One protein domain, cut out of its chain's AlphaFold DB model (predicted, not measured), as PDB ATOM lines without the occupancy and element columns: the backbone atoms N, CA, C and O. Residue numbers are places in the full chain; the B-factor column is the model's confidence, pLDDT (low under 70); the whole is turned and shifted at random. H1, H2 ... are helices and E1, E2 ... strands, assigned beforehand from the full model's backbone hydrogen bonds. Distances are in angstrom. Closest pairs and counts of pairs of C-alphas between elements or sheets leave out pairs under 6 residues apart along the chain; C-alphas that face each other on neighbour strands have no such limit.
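AT A GLANCE: This is residues 761 to 797 and 809 to 891 of the 1110 residues of an uncharacterized protein of Hortaea werneckii (UniProt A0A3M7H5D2). A core of the long helix H3 has H2 packed on it, running the opposite way, and a small ribbon of two strands, E1 and E2, packed on it through E1. H1 lies toward one end of this core, H4 and H5 pair up at the other, and long loops, residues 809 to 823 and 840 to 860, make up much of the rest. The printed part has 120 residues, with five named helices and two named strands in the order H1, H2, H3, E1, H4, H5, E2; the strands are antiparallel. The class is mostly helix, though under half of the residues are in named elements. The whole is compact, with a radius of gyration of the C-alphas of 15.5 A and spans of 42 by 30 by 24 A.

HOW THE PARTS SIT: E1, residues 861 to 864, and E2, residues 887 to 890, are antiparallel neighbours, with N 861 and O 890 3.0 A apart, within hydrogen-bond range. The closest C-alphas of H3, residues 824 to 839, and E1 are those of Arg 828 and Phe 862, 5.7 A apart. H2, residues 777 to 788, touches H3 through residues 831 to 838 of H3 alone, closest at C-alphas 779 and 838, 5.3 A, at a shallow tilt of 25 degrees, opposite ways. H1, residues 761 to 771, is close to H2 but not clearly touching, with C-alphas 771 and 779 7.2 A apart. H4, residues 869 to 876, touches H5, residues 881 to 884, closest at C-alphas 875 and 883, 4.1 A. Every O i to N i+4 pair is within hydrogen-bond range in H1 and H2, 11 of 12 in H3 and 3 of 4 in H4; H5 is too short for one.

IN THESE COORDINATES: H3 is 22.2 A long, H2 16.1 A and H1 15.8 A, beginning at C-alpha 761 (34.264, -23.375, 28.264). E2 ends at C-alpha 890 (20.617, -26.625, 38.910).

THE WHOLE: The C-alphas farthest apart, of Asp 845 and Glu 870, are 47.9 A apart. Residues 798 to 808 are not printed; C-alphas 797 and 809 are 11.9 A apart across the cut. The link from H3 to E1 is long. pLDDT is under 70 in 45 residues, among them 809 to 828 and 841 to 855.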
ATOM      1  N   LEU A 761      34.719 -24.427  27.332       87.56
ATOM      2  CA  LEU A 761      34.264 -23.375  28.264       87.56
ATOM      3  C   LEU A 761      33.269 -22.397  27.608       87.56
ATOM      4  O   LEU A 761      32.287 -21.980  28.227       87.56
ATOM      5  N   ARG A 762      33.496 -22.069  26.330       87.94
ATOM      6  CA  ARG A 762      32.636 -21.200  25.519       87.94
ATOM      7  C   ARG A 762      31.199 -21.734  25.412       87.94
ATOM      8  O   ARG A 762      30.258 -20.968  25.616       87.94
ATOM      9  N   ALA A 763      31.029 -23.038  25.179       86.56
ATOM     10  CA  ALA A 763      29.726 -23.701  25.107       86.56
ATOM     11  C   ALA A 763      29.057 -23.818  26.486       86.56
ATOM     12  O   ALA A 763      27.846 -23.629  26.603       86.56
ATOM     13  N   HIS A 764      29.837 -24.061  27.545       88.56
ATOM     14  CA  HIS A 764      29.330 -24.084  28.920       88.56
ATOM     15  C   HIS A 764      28.819 -22.707  29.388       88.56
ATOM     16  O   HIS A 764      27.798 -22.637  30.077       88.56
ATOM     17  N   LEU A 765      29.467 -21.611  28.975       90.00
ATOM     18  CA  LEU A 765      29.004 -20.242  29.228       90.00
ATOM     19  C   LEU A 765      27.762 -19.878  28.399       90.00
ATOM     20  O   LEU A 765      26.789 -19.364  28.958       90.00
ATOM     21  N   ASP A 766      27.746 -20.187  27.097       89.56
ATOM     22  CA  ASP A 766      26.570 -19.942  26.249       89.56
ATOM     23  C   ASP A 766      25.354 -20.795  26.678       89.56
ATOM     24  O   ASP A 766      24.215 -20.352  26.524       89.56
ATOM     25  N   LEU A 767      25.560 -21.957  27.313       89.19
ATOM     26  CA  LEU A 767      24.502 -22.744  27.962       89.19
ATOM     27  C   LEU A 767      23.859 -21.991  29.143       89.19
ATOM     28  O   LEU A 767      22.629 -21.935  29.219       89.19
ATOM     29  N   GLN A 768      24.644 -21.352  30.025       90.00
ATOM     30  CA  GLN A 768      24.073 -20.522  31.104       90.00
ATOM     31  C   GLN A 768      23.273 -19.341  30.530       90.00
ATOM     32  O   GLN A 768      22.192 -19.005  31.020       90.00
ATOM     33  N   PHE A 769      23.770 -18.721  29.455       90.75
ATOM     34  CA  PHE A 769      23.059 -17.639  28.771       90.75
ATOM     35  C   PHE A 769      21.750 -18.118  28.122       90.75
ATOM     36  O   PHE A 769      20.707 -17.475  28.269       90.75
ATOM     37  N   ALA A 770      21.772 -19.273  27.453       89.56
ATOM     38  CA  ALA A 770      20.615 -19.855  26.783       89.56
ATOM     39  C   ALA A 770      19.454 -20.157  27.747       89.56
ATOM     40  O   ALA A 770      18.302 -19.857  27.411       89.56
ATOM     41  N   PHE A 771      19.748 -20.721  28.927       89.81
ATOM     42  CA  PHE A 771      18.735 -21.200  29.873       89.81
ATOM     43  C   PHE A 771      18.490 -20.249  31.056       89.81
ATOM     44  O   PHE A 771      17.361 -19.780  31.212       89.81
ATOM     45  N   HIS A 772      19.501 -19.910  31.865       89.81
ATOM     46  CA  HIS A 772      19.315 -19.051  33.049       89.81
ATOM     47  C   HIS A 772      19.045 -17.584  32.690       89.81
ATOM     48  O   HIS A 772      18.262 -16.930  33.377       89.81
ATOM     49  N   LEU A 773      19.648 -17.071  31.610       91.75
ATOM     50  CA  LEU A 773      19.464 -15.682  31.147       91.75
ATOM     51  C   LEU A 773      18.439 -15.529  30.003       91.75
ATOM     52  O   LEU A 773      18.324 -14.450  29.426       91.75
ATOM     53  N   PHE A 774      17.668 -16.581  29.693       90.25
ATOM     54  CA  PHE A 774      16.613 -16.581  28.661       90.25
ATOM     55  C   PHE A 774      17.077 -16.268  27.220       90.25
ATOM     56  O   PHE A 774      16.259 -15.914  26.369       90.25
ATOM     57  N   GLY A 775      18.360 -16.470  26.896       85.44
ATOM     58  CA  GLY A 775      18.895 -16.261  25.545       85.44
ATOM     59  C   GLY A 775      18.253 -17.143  24.461       85.44
ATOM     60  O   GLY A 775      18.134 -16.722  23.310       85.44
ATOM     61  N   ASN A 776      17.785 -18.352  24.802       87.06
ATOM     62  CA  ASN A 776      17.125 -19.250  23.851       87.06
ATOM     63  C   ASN A 776      15.604 -19.009  23.801       87.06
ATOM     64  O   ASN A 776      14.830 -19.542  24.598       87.06
ATOM     65  N   GLY A 777      15.145 -18.267  22.789       84.12
ATOM     66  CA  GLY A 777      13.718 -17.988  22.580       84.12
ATOM     67  C   GLY A 777      12.827 -19.229  22.393       84.12
ATOM     68  O   GLY A 777      11.632 -19.170  22.700       84.12
ATOM     69  N   THR A 778      13.371 -20.370  21.947       85.88
ATOM     70  CA  THR A 778      12.600 -21.627  21.840       85.88
ATOM     71  C   THR A 778      12.370 -22.268  23.210       85.88
ATOM     72  O   THR A 778      11.266 -22.736  23.486       85.88
ATOM     73  N   PHE A 779      13.359 -22.194  24.107       88.25
ATOM     74  CA  PHE A 779      13.214 -22.588  25.508       88.25
ATOM     75  C   PHE A 779      12.180 -21.705  26.216       88.25
ATOM     76  O   PHE A 779      11.214 -22.224  26.771       88.25
ATOM     77  N   VAL A 780      12.313 -20.376  26.126       88.12
ATOM     78  CA  VAL A 780      11.410 -19.419  26.797       88.12
ATOM     79  C   VAL A 780       9.953 -19.591  26.350       88.12
ATOM     80  O   VAL A 780       9.038 -19.557  27.176       88.12
ATOM     81  N   THR A 781       9.716 -19.817  25.053       86.62
ATOM     82  CA  THR A 781       8.360 -20.046  24.532       86.62
ATOM     83  C   THR A 781       7.788 -21.395  24.967       86.62
ATOM     84  O   THR A 781       6.660 -21.415  25.470       86.62
ATOM     85  N   ARG A 782       8.546 -22.502  24.879       83.75
ATOM     86  CA  ARG A 782       8.098 -23.817  25.381       83.75
ATOM     87  C   ARG A 782       7.826 -23.784  26.888       83.75
ATOM     88  O   ARG A 782       6.740 -24.184  27.311       83.75
ATOM     89  N   LEU A 783       8.741 -23.225  27.684       87.06
ATOM     90  CA  LEU A 783       8.597 -23.050  29.134       87.06
ATOM     91  C   LEU A 783       7.335 -22.246  29.483       87.06
ATOM     92  O   LEU A 783       6.552 -22.667  30.333       87.06
ATOM     93  N   SER A 784       7.078 -21.138  28.776       86.94
ATOM     94  CA  SER A 784       5.848 -20.351  28.943       86.94
ATOM     95  C   SER A 784       4.586 -21.170  28.637       86.94
ATOM     96  O   SER A 784       3.619 -21.120  29.399       86.94
ATOM     97  N   THR A 785       4.584 -21.982  27.572       83.75
ATOM     98  CA  THR A 785       3.431 -22.849  27.263       83.75
ATOM     99  C   THR A 785       3.231 -23.980  28.275       83.75
ATOM    100  O   THR A 785       2.090 -24.292  28.608       83.75
ATOM    101  N   ALA A 786       4.305 -24.560  28.814       80.88
ATOM    102  CA  ALA A 786       4.219 -25.634  29.802       80.88
ATOM    103  C   ALA A 786       3.772 -25.131  31.184       80.88
ATOM    104  O   ALA A 786       2.968 -25.787  31.842       80.88
ATOM    105  N   LEU A 787       4.235 -23.951  31.613       79.62
ATOM    106  CA  LEU A 787       3.818 -23.342  32.879       79.62
ATOM    107  C   LEU A 787       2.381 -22.791  32.814       79.62
ATOM    108  O   LEU A 787       1.587 -23.044  33.721       79.62
ATOM    109  N   PHE A 788       2.039 -22.041  31.761       79.75
ATOM    110  CA  PHE A 788       0.873 -21.144  31.782       79.75
ATOM    111  C   PHE A 788      -0.247 -21.468  30.777       79.75
ATOM    112  O   PHE A 788      -1.299 -20.836  30.853       79.75
ATOM    113  N   SER A 789      -0.073 -22.396  29.826       73.94
ATOM    114  CA  SER A 789      -1.136 -22.674  28.842       73.94
ATOM    115  C   SER A 789      -2.310 -23.452  29.445       73.94
ATOM    116  O   SER A 789      -2.129 -24.421  30.178       73.94
ATOM    117  N   GLU A 790      -3.533 -23.079  29.063       64.25
ATOM    118  CA  GLU A 790      -4.749 -23.846  29.365       64.25
ATOM    119  C   GLU A 790      -4.965 -25.031  28.401       64.25
ATOM    120  O   GLU A 790      -5.857 -25.855  28.627       64.25
ATOM    121  N   GLU A 791      -4.174 -25.113  27.328       58.00
ATOM    122  CA  GLU A 791      -4.320 -26.084  26.233       58.00
ATOM    123  C   GLU A 791      -3.480 -27.363  26.460       58.00
ATOM    124  O   GLU A 791      -3.887 -28.439  26.034       58.00
ATOM    125  N   THR A 792      -2.363 -27.288  27.197       61.09
ATOM    126  CA  THR A 792      -1.472 -28.427  27.528       61.09
ATOM    127  C   THR A 792      -2.115 -29.386  28.535       61.09
ATOM    128  O   THR A 792      -2.810 -28.945  29.451       61.09
ATOM    129  N   GLN A 793      -1.940 -30.705  28.419       56.41
ATOM    130  CA  GLN A 793      -2.577 -31.642  29.367       56.41
ATOM    131  C   GLN A 793      -1.978 -31.492  30.778       56.41
ATOM    132  O   GLN A 793      -0.806 -31.175  30.918       56.41
ATOM    133  N   SER A 794      -2.768 -31.655  31.846       56.78
ATOM    134  CA  SER A 794      -2.227 -31.506  33.210       56.78
ATOM    135  C   SER A 794      -1.323 -32.692  33.551       56.78
ATOM    136  O   SER A 794      -1.730 -33.833  33.352       56.78
ATOM    137  N   ALA A 795      -0.127 -32.422  34.084       52.91
ATOM    138  CA  ALA A 795       0.850 -33.457  34.440       52.91
ATOM    139  C   ALA A 795       0.353 -34.465  35.507       52.91
ATOM    140  O   ALA A 795       0.827 -35.599  35.533       52.91
ATOM    141  N   GLU A 796      -0.622 -34.062  36.335       56.06
ATOM    142  CA  GLU A 796      -1.199 -34.832  37.447       56.06
ATOM    143  C   GLU A 796      -1.789 -36.186  36.992       56.06
ATOM    144  O   GLU A 796      -2.818 -36.250  36.305       56.06
ATOM    145  N   ARG A 797      -1.189 -37.302  37.432       53.81
ATOM    146  CA  ARG A 797      -1.645 -38.664  37.087       53.81
ATOM    147  C   ARG A 797      -2.994 -39.051  37.710       53.81
ATOM    148  O   ARG A 797      -3.064 -39.734  38.732       53.81
ATOM    149  N   GLY A 809       1.695 -30.053  30.978       63.94
ATOM    150  CA  GLY A 809       1.847 -28.726  31.555       63.94
ATOM    151  C   GLY A 809       1.319 -28.623  32.987       63.94
ATOM    152  O   GLY A 809       0.575 -29.475  33.484       63.94
ATOM    153  N   LEU A 810       1.740 -27.551  33.652       65.38
ATOM    154  CA  LEU A 810       1.625 -27.336  35.097       65.38
ATOM    155  C   LEU A 810       0.466 -26.402  35.484       65.38
ATOM    156  O   LEU A 810       0.073 -26.399  36.645       65.38
ATOM    157  N   ARG A 811      -0.114 -25.675  34.513       68.50
ATOM    158  CA  ARG A 811      -1.412 -24.968  34.595       68.50
ATOM    159  C   ARG A 811      -1.626 -24.165  35.891       68.50
ATOM    160  O   ARG A 811      -2.484 -24.509  36.707       68.50
ATOM    161  N   LEU A 812      -0.896 -23.062  36.081       66.31
ATOM    162  CA  LEU A 812      -1.099 -22.221  37.272       66.31
ATOM    163  C   LEU A 812      -2.559 -21.742  37.412       66.31
ATOM    164  O   LEU A 812      -3.108 -21.090  36.523       66.31
ATOM    165  N   GLY A 813      -3.159 -22.029  38.572       57.88
ATOM    166  CA  GLY A 813      -4.372 -21.380  39.085       57.88
ATOM    167  C   GLY A 813      -5.686 -21.628  38.333       57.88
ATOM    168  O   GLY A 813      -6.656 -20.927  38.598       57.88
ATOM    169  N   THR A 814      -5.761 -22.578  37.391       55.06
ATOM    170  CA  THR A 814      -6.913 -22.662  36.465       55.06
ATOM    171  C   THR A 814      -8.118 -23.473  36.963       55.06
ATOM    172  O   THR A 814      -9.137 -23.511  36.268       55.06
ATOM    173  N   ARG A 815      -8.038 -24.163  38.115       53.75
ATOM    174  CA  ARG A 815      -9.148 -24.965  38.677       53.75
ATOM    175  C   ARG A 815      -9.146 -25.020  40.203       53.75
ATOM    176  O   ARG A 815      -8.138 -25.374  40.810       53.75
ATOM    177  N   ASP A 816     -10.320 -24.810  40.792       43.56
ATOM    178  CA  ASP A 816     -10.582 -25.095  42.201       43.56
ATOM    179  C   ASP A 816     -10.406 -26.602  42.478       43.56
ATOM    180  O   ASP A 816     -11.153 -27.429  41.948       43.56
ATOM    181  N   GLY A 817      -9.419 -26.965  43.305       52.41
ATOM    182  CA  GLY A 817      -9.219 -28.341  43.781       52.41
ATOM    183  C   GLY A 817      -8.035 -29.131  43.202       52.41
ATOM    184  O   GLY A 817      -8.063 -30.356  43.284       52.41
ATOM    185  N   GLN A 818      -7.006 -28.485  42.639       61.00
ATOM    186  CA  GLN A 818      -5.675 -29.107  42.495       61.00
ATOM    187  C   GLN A 818      -4.760 -28.688  43.657       61.00
ATOM    188  O   GLN A 818      -4.837 -27.554  44.128       61.00
ATOM    189  N   GLN A 819      -3.902 -29.601  44.121       63.91
ATOM    190  CA  GLN A 819      -2.922 -29.317  45.173       63.91
ATOM    191  C   GLN A 819      -1.782 -28.459  44.607       63.91
ATOM    192  O   GLN A 819      -1.164 -28.826  43.607       63.91
ATOM    193  N   TRP A 820      -1.492 -27.335  45.261       67.62
ATOM    194  CA  TRP A 820      -0.376 -26.448  44.928       67.62
ATOM    195  C   TRP A 820       0.633 -26.404  46.091       67.62
ATOM    196  O   TRP A 820       0.189 -26.368  47.244       67.62
ATOM    197  N   PRO A 821       1.954 -26.391  45.827       68.81
ATOM    198  CA  PRO A 821       2.606 -26.682  44.543       68.81
ATOM    199  C   PRO A 821       2.491 -28.174  44.144       68.81
ATOM    200  O   PRO A 821       2.244 -29.026  45.001       68.81
ATOM    201  N   PRO A 822       2.657 -28.515  42.850       68.50
ATOM    202  CA  PRO A 822       2.633 -29.899  42.368       68.50
ATOM    203  C   PRO A 822       3.899 -30.687  42.754       68.50
ATOM    204  O   PRO A 822       4.923 -30.121  43.137       68.50
ATOM    205  N   ALA A 823       3.846 -32.018  42.624       65.69
ATOM    206  CA  ALA A 823       4.927 -32.912  43.039       65.69
ATOM    207  C   ALA A 823       6.235 -32.707  42.243       65.69
ATOM    208  O   ALA A 823       6.242 -32.628  41.010       65.69
ATOM    209  N   SER A 824       7.364 -32.698  42.959       64.38
ATOM    210  CA  SER A 824       8.707 -32.411  42.428       64.38
ATOM    211  C   SER A 824       9.152 -33.337  41.288       64.38
ATOM    212  O   SER A 824       9.844 -32.904  40.365       64.38
ATOM    213  N   SER A 825       8.735 -34.602  41.317       64.94
ATOM    214  CA  SER A 825       9.060 -35.610  40.305       64.94
ATOM    215  C   SER A 825       8.324 -35.394  38.977       64.94
ATOM    216  O   SER A 825       8.920 -35.578  37.917       64.94
ATOM    217  N   GLU A 826       7.062 -34.953  39.007       63.66
ATOM    218  CA  GLU A 826       6.284 -34.642  37.796       63.66
ATOM    219  C   GLU A 826       6.761 -33.323  37.160       63.66
ATOM    220  O   GLU A 826       6.942 -33.251  35.941       63.66
ATOM    221  N   LEU A 827       7.078 -32.320  37.993       69.75
ATOM    222  CA  LEU A 827       7.782 -31.090  37.603       69.75
ATOM    223  C   LEU A 827       9.093 -31.389  36.858       69.75
ATOM    224  O   LEU A 827       9.285 -30.941  35.728       69.75
ATOM    225  N   ARG A 828       9.996 -32.166  37.473       69.56
ATOM    226  CA  ARG A 828      11.336 -32.409  36.916       69.56
ATOM    227  C   ARG A 828      11.282 -33.173  35.595       69.56
ATOM    228  O   ARG A 828      11.990 -32.800  34.668       69.56
ATOM    229  N   LEU A 829      10.424 -34.190  35.473       70.19
ATOM    230  CA  LEU A 829      10.298 -34.978  34.239       70.19
ATOM    231  C   LEU A 829       9.692 -34.179  33.076       70.19
ATOM    232  O   LEU A 829      10.181 -34.281  31.953       70.19
ATOM    233  N   THR A 830       8.655 -33.373  33.328       69.06
ATOM    234  CA  THR A 830       8.018 -32.566  32.270       69.06
ATOM    235  C   THR A 830       8.924 -31.438  31.782       69.06
ATOM    236  O   THR A 830       9.046 -31.227  30.576       69.06
ATOM    237  N   LEU A 831       9.616 -30.750  32.694       76.38
ATOM    238  CA  LEU A 831      10.499 -29.640  32.340       76.38
ATOM    239  C   LEU A 831      11.860 -30.098  31.771       76.38
ATOM    240  O   LEU A 831      12.430 -29.387  30.946       76.38
ATOM    241  N   LEU A 832      12.364 -31.287  32.132       78.00
ATOM    242  CA  LEU A 832      13.578 -31.865  31.530       78.00
ATOM    243  C   LEU A 832      13.390 -32.189  30.039       78.00
ATOM    244  O   LEU A 832      14.293 -31.940  29.246       78.00
ATOM    245  N   GLY A 833      12.204 -32.665  29.638       75.56
ATOM    246  CA  GLY A 833      11.879 -32.854  28.219       75.56
ATOM    247  C   GLY A 833      12.040 -31.561  27.412       75.56
ATOM    248  O   GLY A 833      12.643 -31.570  26.344       75.56
ATOM    249  N   ILE A 834      11.601 -30.429  27.973       80.75
ATOM    250  CA  ILE A 834      11.710 -29.105  27.342       80.75
ATOM    251  C   ILE A 834      13.170 -28.648  27.217       80.75
ATOM    252  O   ILE A 834      13.515 -28.032  26.210       80.75
ATOM    253  N   LEU A 835      14.028 -28.941  28.203       82.69
ATOM    254  CA  LEU A 835      15.462 -28.636  28.110       82.69
ATOM    255  C   LEU A 835      16.114 -29.427  26.970       82.69
ATOM    256  O   LEU A 835      16.771 -28.829  26.119       82.69
ATOM    257  N   ASN A 836      15.866 -30.738  26.892       79.38
ATOM    258  CA  ASN A 836      16.432 -31.589  25.842       79.38
ATOM    259  C   ASN A 836      15.934 -31.172  24.443       79.38
ATOM    260  O   ASN A 836      16.744 -31.010  23.532       79.38
ATOM    261  N   GLU A 837      14.633 -30.909  24.279       78.38
ATOM    262  CA  GLU A 837      14.044 -30.401  23.025       78.38
ATOM    263  C   GLU A 837      14.569 -29.015  22.608       78.38
ATOM    264  O   GLU A 837      14.574 -28.689  21.418       78.38
ATOM    265  N   ALA A 838      14.964 -28.173  23.568       80.88
ATOM    266  CA  ALA A 838      15.492 -26.835  23.309       80.88
ATOM    267  C   ALA A 838      17.020 -26.802  23.120       80.88
ATOM    268  O   ALA A 838      17.522 -25.825  22.563       80.88
ATOM    269  N   TYR A 839      17.737 -27.841  23.566       78.56
ATOM    270  CA  TYR A 839      19.183 -28.006  23.390       78.56
ATOM    271  C   TYR A 839      19.519 -28.742  22.085       78.56
ATOM    272  O   TYR A 839      20.173 -28.177  21.214       78.56
ATOM    273  N   TYR A 840      19.005 -29.965  21.902       75.31
ATOM    274  CA  TYR A 840      19.221 -30.766  20.684       75.31
ATOM    275  C   TYR A 840      18.334 -30.320  19.505       75.31
ATOM    276  O   TYR A 840      18.531 -30.735  18.364       75.31
ATOM    277  N   GLY A 841      17.351 -29.454  19.769       64.62
ATOM    278  CA  GLY A 841      16.391 -28.982  18.779       64.62
ATOM    279  C   GLY A 841      15.333 -30.028  18.414       64.62
ATOM    280  O   GLY A 841      15.310 -31.155  18.899       64.62
ATOM    281  N   ALA A 842      14.420 -29.649  17.518       52.50
ATOM    282  CA  ALA A 842      13.306 -30.498  17.088       52.50
ATOM    283  C   ALA A 842      13.673 -31.457  15.929       52.50
ATOM    284  O   ALA A 842      12.844 -31.694  15.049       52.50
ATOM    285  N   SER A 843      14.911 -31.966  15.896       43.84
ATOM    286  CA  SER A 843      15.374 -32.921  14.879       43.84
ATOM    287  C   SER A 843      15.041 -34.358  15.310       43.84
ATOM    288  O   SER A 843      15.550 -34.805  16.338       43.84
ATOM    289  N   PRO A 844      14.187 -35.104  14.583       46.94
ATOM    290  CA  PRO A 844      13.730 -36.420  15.032       46.94
ATOM    291  C   PRO A 844      14.771 -37.540  14.867       46.94
ATOM    292  O   PRO A 844      14.614 -38.589  15.490       46.94
ATOM    293  N   ASP A 845      15.812 -37.345  14.051       45.00
ATOM    294  CA  ASP A 845      16.760 -38.413  13.707       45.00
ATOM    295  C   ASP A 845      17.813 -38.659  14.813       45.00
ATOM    296  O   ASP A 845      18.128 -39.813  15.109       45.00
ATOM    297  N   ASP A 846      18.283 -37.617  15.512       47.50
ATOM    298  CA  ASP A 846      19.225 -37.756  16.644       47.50
ATOM    299  C   ASP A 846      18.558 -38.250  17.942       47.50
ATOM    300  O   ASP A 846      19.213 -38.802  18.828       47.50
ATOM    301  N   ALA A 847      17.229 -38.160  18.042       43.94
ATOM    302  CA  ALA A 847      16.479 -38.740  19.160       43.94
ATOM    303  C   ALA A 847      16.535 -40.286  19.190       43.94
ATOM    304  O   ALA A 847      16.160 -40.898  20.191       43.94
ATOM    305  N   LEU A 848      16.992 -40.928  18.105       45.06
ATOM    306  CA  LEU A 848      17.108 -42.385  17.981       45.06
ATOM    307  C   LEU A 848      18.529 -42.919  18.232       45.06
ATOM    308  O   LEU A 848      18.681 -44.115  18.484       45.06
ATOM    309  N   SER A 849      19.562 -42.070  18.191       50.66
ATOM    310  CA  SER A 849      20.942 -42.453  18.527       50.66
ATOM    311  C   SER A 849      21.169 -42.434  20.045       50.66
ATOM    312  O   SER A 849      21.723 -43.382  20.608       50.66
ATOM    313  N   HIS A 850      20.648 -41.417  20.737       45.38
ATOM    314  CA  HIS A 850      20.738 -41.272  22.192       45.38
ATOM    315  C   HIS A 850      19.614 -42.029  22.928       45.38
ATOM    316  O   HIS A 850      18.818 -41.463  23.669       45.38
ATOM    317  N   GLY A 851      19.577 -43.357  22.761       40.16
ATOM    318  CA  GLY A 851      18.619 -44.279  23.406       40.16
ATOM    319  C   GLY A 851      18.810 -44.511  24.920       40.16
ATOM    320  O   GLY A 851      18.373 -45.531  25.455       40.16
ATOM    321  N   LYS A 852      19.488 -43.593  25.608       44.38
ATOM    322  CA  LYS A 852      19.615 -43.472  27.070       44.38
ATOM    323  C   LYS A 852      19.336 -42.009  27.417       44.38
ATOM    324  O   LYS A 852      19.453 -41.167  26.537       44.38
ATOM    325  N   GLN A 853      18.993 -41.704  28.670       49.19
ATOM    326  CA  GLN A 853      18.826 -40.314  29.114       49.19
ATOM    327  C   GLN A 853      20.016 -39.468  28.641       49.19
ATOM    328  O   GLN A 853      21.157 -39.751  28.993       49.19
ATOM    329  N   ALA A 854      19.739 -38.498  27.768       52.25
ATOM    330  CA  ALA A 854      20.742 -37.575  27.270       52.25
ATOM    331  C   ALA A 854      21.016 -36.568  28.388       52.25
ATOM    332  O   ALA A 854      20.268 -35.603  28.558       52.25
ATOM    333  N   ASP A 855      22.023 -36.877  29.201       62.38
ATOM    334  CA  ASP A 855      22.453 -36.030  30.304       62.38
ATOM    335  C   ASP A 855      23.077 -34.754  29.727       62.38
ATOM    336  O   ASP A 855      24.138 -34.778  29.102       62.38
ATOM    337  N   LEU A 856      22.370 -33.637  29.901       70.25
ATOM    338  CA  LEU A 856      22.811 -32.319  29.450       70.25
ATOM    339  C   LEU A 856      24.152 -31.953  30.110       70.25
ATOM    340  O   LEU A 856      24.341 -32.265  31.292       70.25
ATOM    341  N   PRO A 857      25.070 -31.266  29.402       72.12
ATOM    342  CA  PRO A 857      26.375 -30.917  29.955       72.12
ATOM    343  C   PRO A 857      26.245 -30.146  31.277       72.12
ATOM    344  O   PRO A 857      25.460 -29.205  31.405       72.12
ATOM    345  N   GLY A 858      26.992 -30.602  32.286       68.19
ATOM    346  CA  GLY A 858      26.893 -30.128  33.670       68.19
ATOM    347  C   GLY A 858      25.609 -30.529  34.416       68.19
ATOM    348  O   GLY A 858      25.208 -29.856  35.362       68.19
ATOM    349  N   GLY A 859      24.914 -31.590  33.990       76.31
ATOM    350  CA  GLY A 859      23.742 -32.133  34.691       76.31
ATOM    351  C   GLY A 859      22.533 -31.190  34.741       76.31
ATOM    352  O   GLY A 859      21.703 -31.308  35.653       76.31
ATOM    353  N   LEU A 860      22.450 -30.243  33.792       83.31
ATOM    354  CA  LEU A 860      21.469 -29.155  33.788       83.31
ATOM    355  C   LEU A 860      20.045 -29.695  33.974       83.31
ATOM    356  O   LEU A 860      19.500 -30.382  33.111       83.31
ATOM    357  N   SER A 861      19.417 -29.368  35.099       83.31
ATOM    358  CA  SER A 861      18.066 -29.839  35.391       83.31
ATOM    359  C   SER A 861      17.338 -28.940  36.382       83.31
ATOM    360  O   SER A 861      17.932 -28.234  37.193       83.31
ATOM    361  N   PHE A 862      16.008 -28.969  36.327       83.88
ATOM    362  CA  PHE A 862      15.186 -28.266  37.303       83.88
ATOM    363  C   PHE A 862      15.252 -28.950  38.671       83.88
ATOM    364  O   PHE A 862      15.125 -30.175  38.773       83.88
ATOM    365  N   SER A 863      15.396 -28.146  39.720       81.00
ATOM    366  CA  SER A 863      15.258 -28.573  41.111       81.00
ATOM    367  C   SER A 863      14.458 -27.546  41.916       81.00
ATOM    368  O   SER A 863      14.108 -26.469  41.425       81.00
ATOM    369  N   ILE A 864      14.107 -27.920  43.145       82.31
ATOM    370  CA  ILE A 864      13.440 -27.030  44.095       82.31
ATOM    371  C   ILE A 864      14.512 -26.283  44.889       82.31
ATOM    372  O   ILE A 864      15.568 -26.835  45.203       82.31
ATOM    373  N   ARG A 865      14.236 -25.012  45.169       80.69
ATOM    374  CA  ARG A 865      15.027 -24.124  46.013       80.69
ATOM    375  C   ARG A 865      14.534 -24.207  47.458       80.69
ATOM    376  O   ARG A 865      13.337 -24.060  47.698       80.69
ATOM    377  N   GLU A 866      15.452 -24.355  48.406       73.06
ATOM    378  CA  GLU A 866      15.166 -24.093  49.819       73.06
ATOM    379  C   GLU A 866      14.877 -22.594  50.036       73.06
ATOM    380  O   GLU A 866      15.560 -21.719  49.498       73.06
ATOM    381  N   LEU A 867      13.820 -22.296  50.787       75.81
ATOM    382  CA  LEU A 867      13.326 -20.947  51.066       75.81
ATOM    383  C   LEU A 867      13.090 -20.804  52.576       75.81
ATOM    384  O   LEU A 867      12.714 -21.794  53.204       75.81
ATOM    385  N   PRO A 868      13.269 -19.607  53.160       77.62
ATOM    386  CA  PRO A 868      12.874 -19.356  54.542       77.62
ATOM    387  C   PRO A 868      11.345 -19.411  54.678       77.62
ATOM    388  O   PRO A 868      10.630 -19.052  53.739       77.62
ATOM    389  N   ASP A 869      10.846 -19.792  55.855       71.81
ATOM    390  CA  ASP A 869       9.414 -20.034  56.109       71.81
ATOM    391  C   ASP A 869       8.504 -18.870  55.668       71.81
ATOM    392  O   ASP A 869       7.450 -19.090  55.067       71.81
ATOM    393  N   GLU A 870       8.945 -17.621  55.866       70.81
ATOM    394  CA  GLU A 870       8.228 -16.416  55.421       70.81
ATOM    395  C   GLU A 870       7.953 -16.358  53.908       70.81
ATOM    396  O   GLU A 870       6.966 -15.751  53.488       70.81
ATOM    397  N   ASP A 871       8.839 -16.927  53.085       76.19
ATOM    398  CA  ASP A 871       8.688 -16.990  51.629       76.19
ATOM    399  C   ASP A 871       7.966 -18.267  51.180       76.19
ATOM    400  O   ASP A 871       7.336 -18.256  50.121       76.19
ATOM    401  N   ILE A 872       7.974 -19.339  51.985       76.69
ATOM    402  CA  ILE A 872       7.176 -20.548  51.717       76.69
ATOM    403  C   ILE A 872       5.686 -20.181  51.681       76.69
ATOM    404  O   ILE A 872       5.023 -20.444  50.676       76.69
ATOM    405  N   ASP A 873       5.174 -19.475  52.695       77.81
ATOM    406  CA  ASP A 873       3.780 -18.995  52.722       77.81
ATOM    407  C   ASP A 873       3.422 -18.145  51.482       77.81
ATOM    408  O   ASP A 873       2.316 -18.238  50.941       77.81
ATOM    409  N   ARG A 874       4.376 -17.351  50.971       79.00
ATOM    410  CA  ARG A 874       4.208 -16.505  49.771       79.00
ATOM    411  C   ARG A 874       4.221 -17.302  48.462       79.00
ATOM    412  O   ARG A 874       3.715 -16.791  47.458       79.00
ATOM    413  N   VAL A 875       4.788 -18.510  48.458       81.56
ATOM    414  CA  VAL A 875       4.787 -19.459  47.330       81.56
ATOM    415  C   VAL A 875       3.510 -20.308  47.298       81.56
ATOM    416  O   VAL A 875       3.022 -20.638  46.212       81.56
ATOM    417  N   MET A 876       2.956 -20.645  48.468       76.44
ATOM    418  CA  MET A 876       1.746 -21.469  48.597       76.44
ATOM    419  C   MET A 876       0.487 -20.801  48.015       76.44
ATOM    420  O   MET A 876      -0.435 -21.500  47.593       76.44
ATOM    421  N   ASP A 877       0.441 -19.468  47.928       77.19
ATOM    422  CA  ASP A 877      -0.596 -18.764  47.166       77.19
ATOM    423  C   ASP A 877      -0.278 -18.753  45.659       77.19
ATOM    424  O   ASP A 877       0.585 -18.014  45.186       77.19
ATOM    425  N   ALA A 878      -1.045 -19.502  44.865       74.44
ATOM    426  CA  ALA A 878      -0.943 -19.479  43.403       74.44
ATOM    427  C   ALA A 878      -1.289 -18.105  42.772       74.44
ATOM    428  O   ALA A 878      -0.953 -17.860  41.609       74.44
ATOM    429  N   GLY A 879      -1.952 -17.198  43.503       74.12
ATOM    430  CA  GLY A 879      -2.244 -15.821  43.094       74.12
ATOM    431  C   GLY A 879      -1.082 -14.836  43.290       74.12
ATOM    432  O   GLY A 879      -0.957 -13.893  42.504       74.12
ATOM    433  N   SER A 880      -0.219 -15.082  44.277       84.06
ATOM    434  CA  SER A 880       0.940 -14.274  44.686       84.06
ATOM    435  C   SER A 880       1.986 -14.144  43.580       84.06
ATOM    436  O   SER A 880       2.171 -15.070  42.789       84.06
ATOM    437  N   LEU A 881       2.726 -13.026  43.542       83.25
ATOM    438  CA  LEU A 881       3.853 -12.809  42.619       83.25
ATOM    439  C   LEU A 881       4.922 -13.907  42.748       83.25
ATOM    440  O   LEU A 881       5.452 -14.365  41.734       83.25
ATOM    441  N   TYR A 882       5.171 -14.356  43.978       83.50
ATOM    442  CA  TYR A 882       6.271 -15.245  44.363       83.50
ATOM    443  C   TYR A 882       6.033 -16.726  44.035       83.50
ATOM    444  O   TYR A 882       6.948 -17.524  44.179       83.50
ATOM    445  N   ALA A 883       4.843 -17.114  43.555       81.38
ATOM    446  CA  ALA A 883       4.436 -18.519  43.400       81.38
ATOM    447  C   ALA A 883       5.369 -19.422  42.556       81.38
ATOM    448  O   ALA A 883       5.233 -20.637  42.621       81.38
ATOM    449  N   LEU A 884       6.300 -18.877  41.764       82.38
ATOM    450  CA  LEU A 884       7.281 -19.655  40.984       82.38
ATOM    451  C   LEU A 884       8.714 -19.604  41.533       82.38
ATOM    452  O   LEU A 884       9.591 -20.274  40.992       82.38
ATOM    453  N   ASP A 885       8.968 -18.861  42.610       84.25
ATOM    454  CA  ASP A 885      10.315 -18.639  43.146       84.25
ATOM    455  C   ASP A 885      10.950 -19.906  43.754       84.25
ATOM    456  O   ASP A 885      12.165 -19.938  43.966       84.25
ATOM    457  N   PHE A 886      10.158 -20.956  43.998       84.88
ATOM    458  CA  PHE A 886      10.642 -22.282  44.401       84.88
ATOM    459  C   PHE A 886      11.422 -23.005  43.292       84.88
ATOM    460  O   PHE A 886      12.149 -23.953  43.581       84.88
ATOM    461  N   LEU A 887      11.258 -22.605  42.028       86.12
ATOM    462  CA  LEU A 887      11.905 -23.242  40.886       86.12
ATOM    463  C   LEU A 887      13.320 -22.669  40.695       86.12
ATOM    464  O   LEU A 887      13.491 -21.452  40.599       86.12
ATOM    465  N   ARG A 888      14.329 -23.543  40.596       86.75
ATOM    466  CA  ARG A 888      15.701 -23.181  40.197       86.75
ATOM    467  C   ARG A 888      16.217 -24.106  39.092       86.75
ATOM    468  O   ARG A 888      15.803 -25.263  38.993       86.75
ATOM    469  N   LEU A 889      17.134 -23.594  38.272       87.88
ATOM    470  CA  LEU A 889      17.938 -24.397  37.350       87.88
ATOM    471  C   LEU A 889      19.240 -24.789  38.053       87.88
ATOM    472  O   LEU A 889      20.100 -23.942  38.290       87.88
ATOM    473  N   GLN A 890      19.379 -26.069  38.382       87.50
ATOM    474  CA  GLN A 890      20.617 -26.625  38.910       87.50
ATOM    475  C   GLN A 890      21.540 -27.010  37.758       87.50
ATOM    476  O   GLN A 890      21.125 -27.665  36.802       87.50
ATOM    477  N   TYR A 891      22.796 -26.608  37.887       89.00
ATOM    478  CA  TYR A 891      23.900 -26.931  36.999       89.00
ATOM    479  C   TYR A 891      25.123 -27.200  37.881       89.00
ATOM    480  O   TYR A 891      25.322 -26.504  38.877       89.00
TER     481      TYR A 891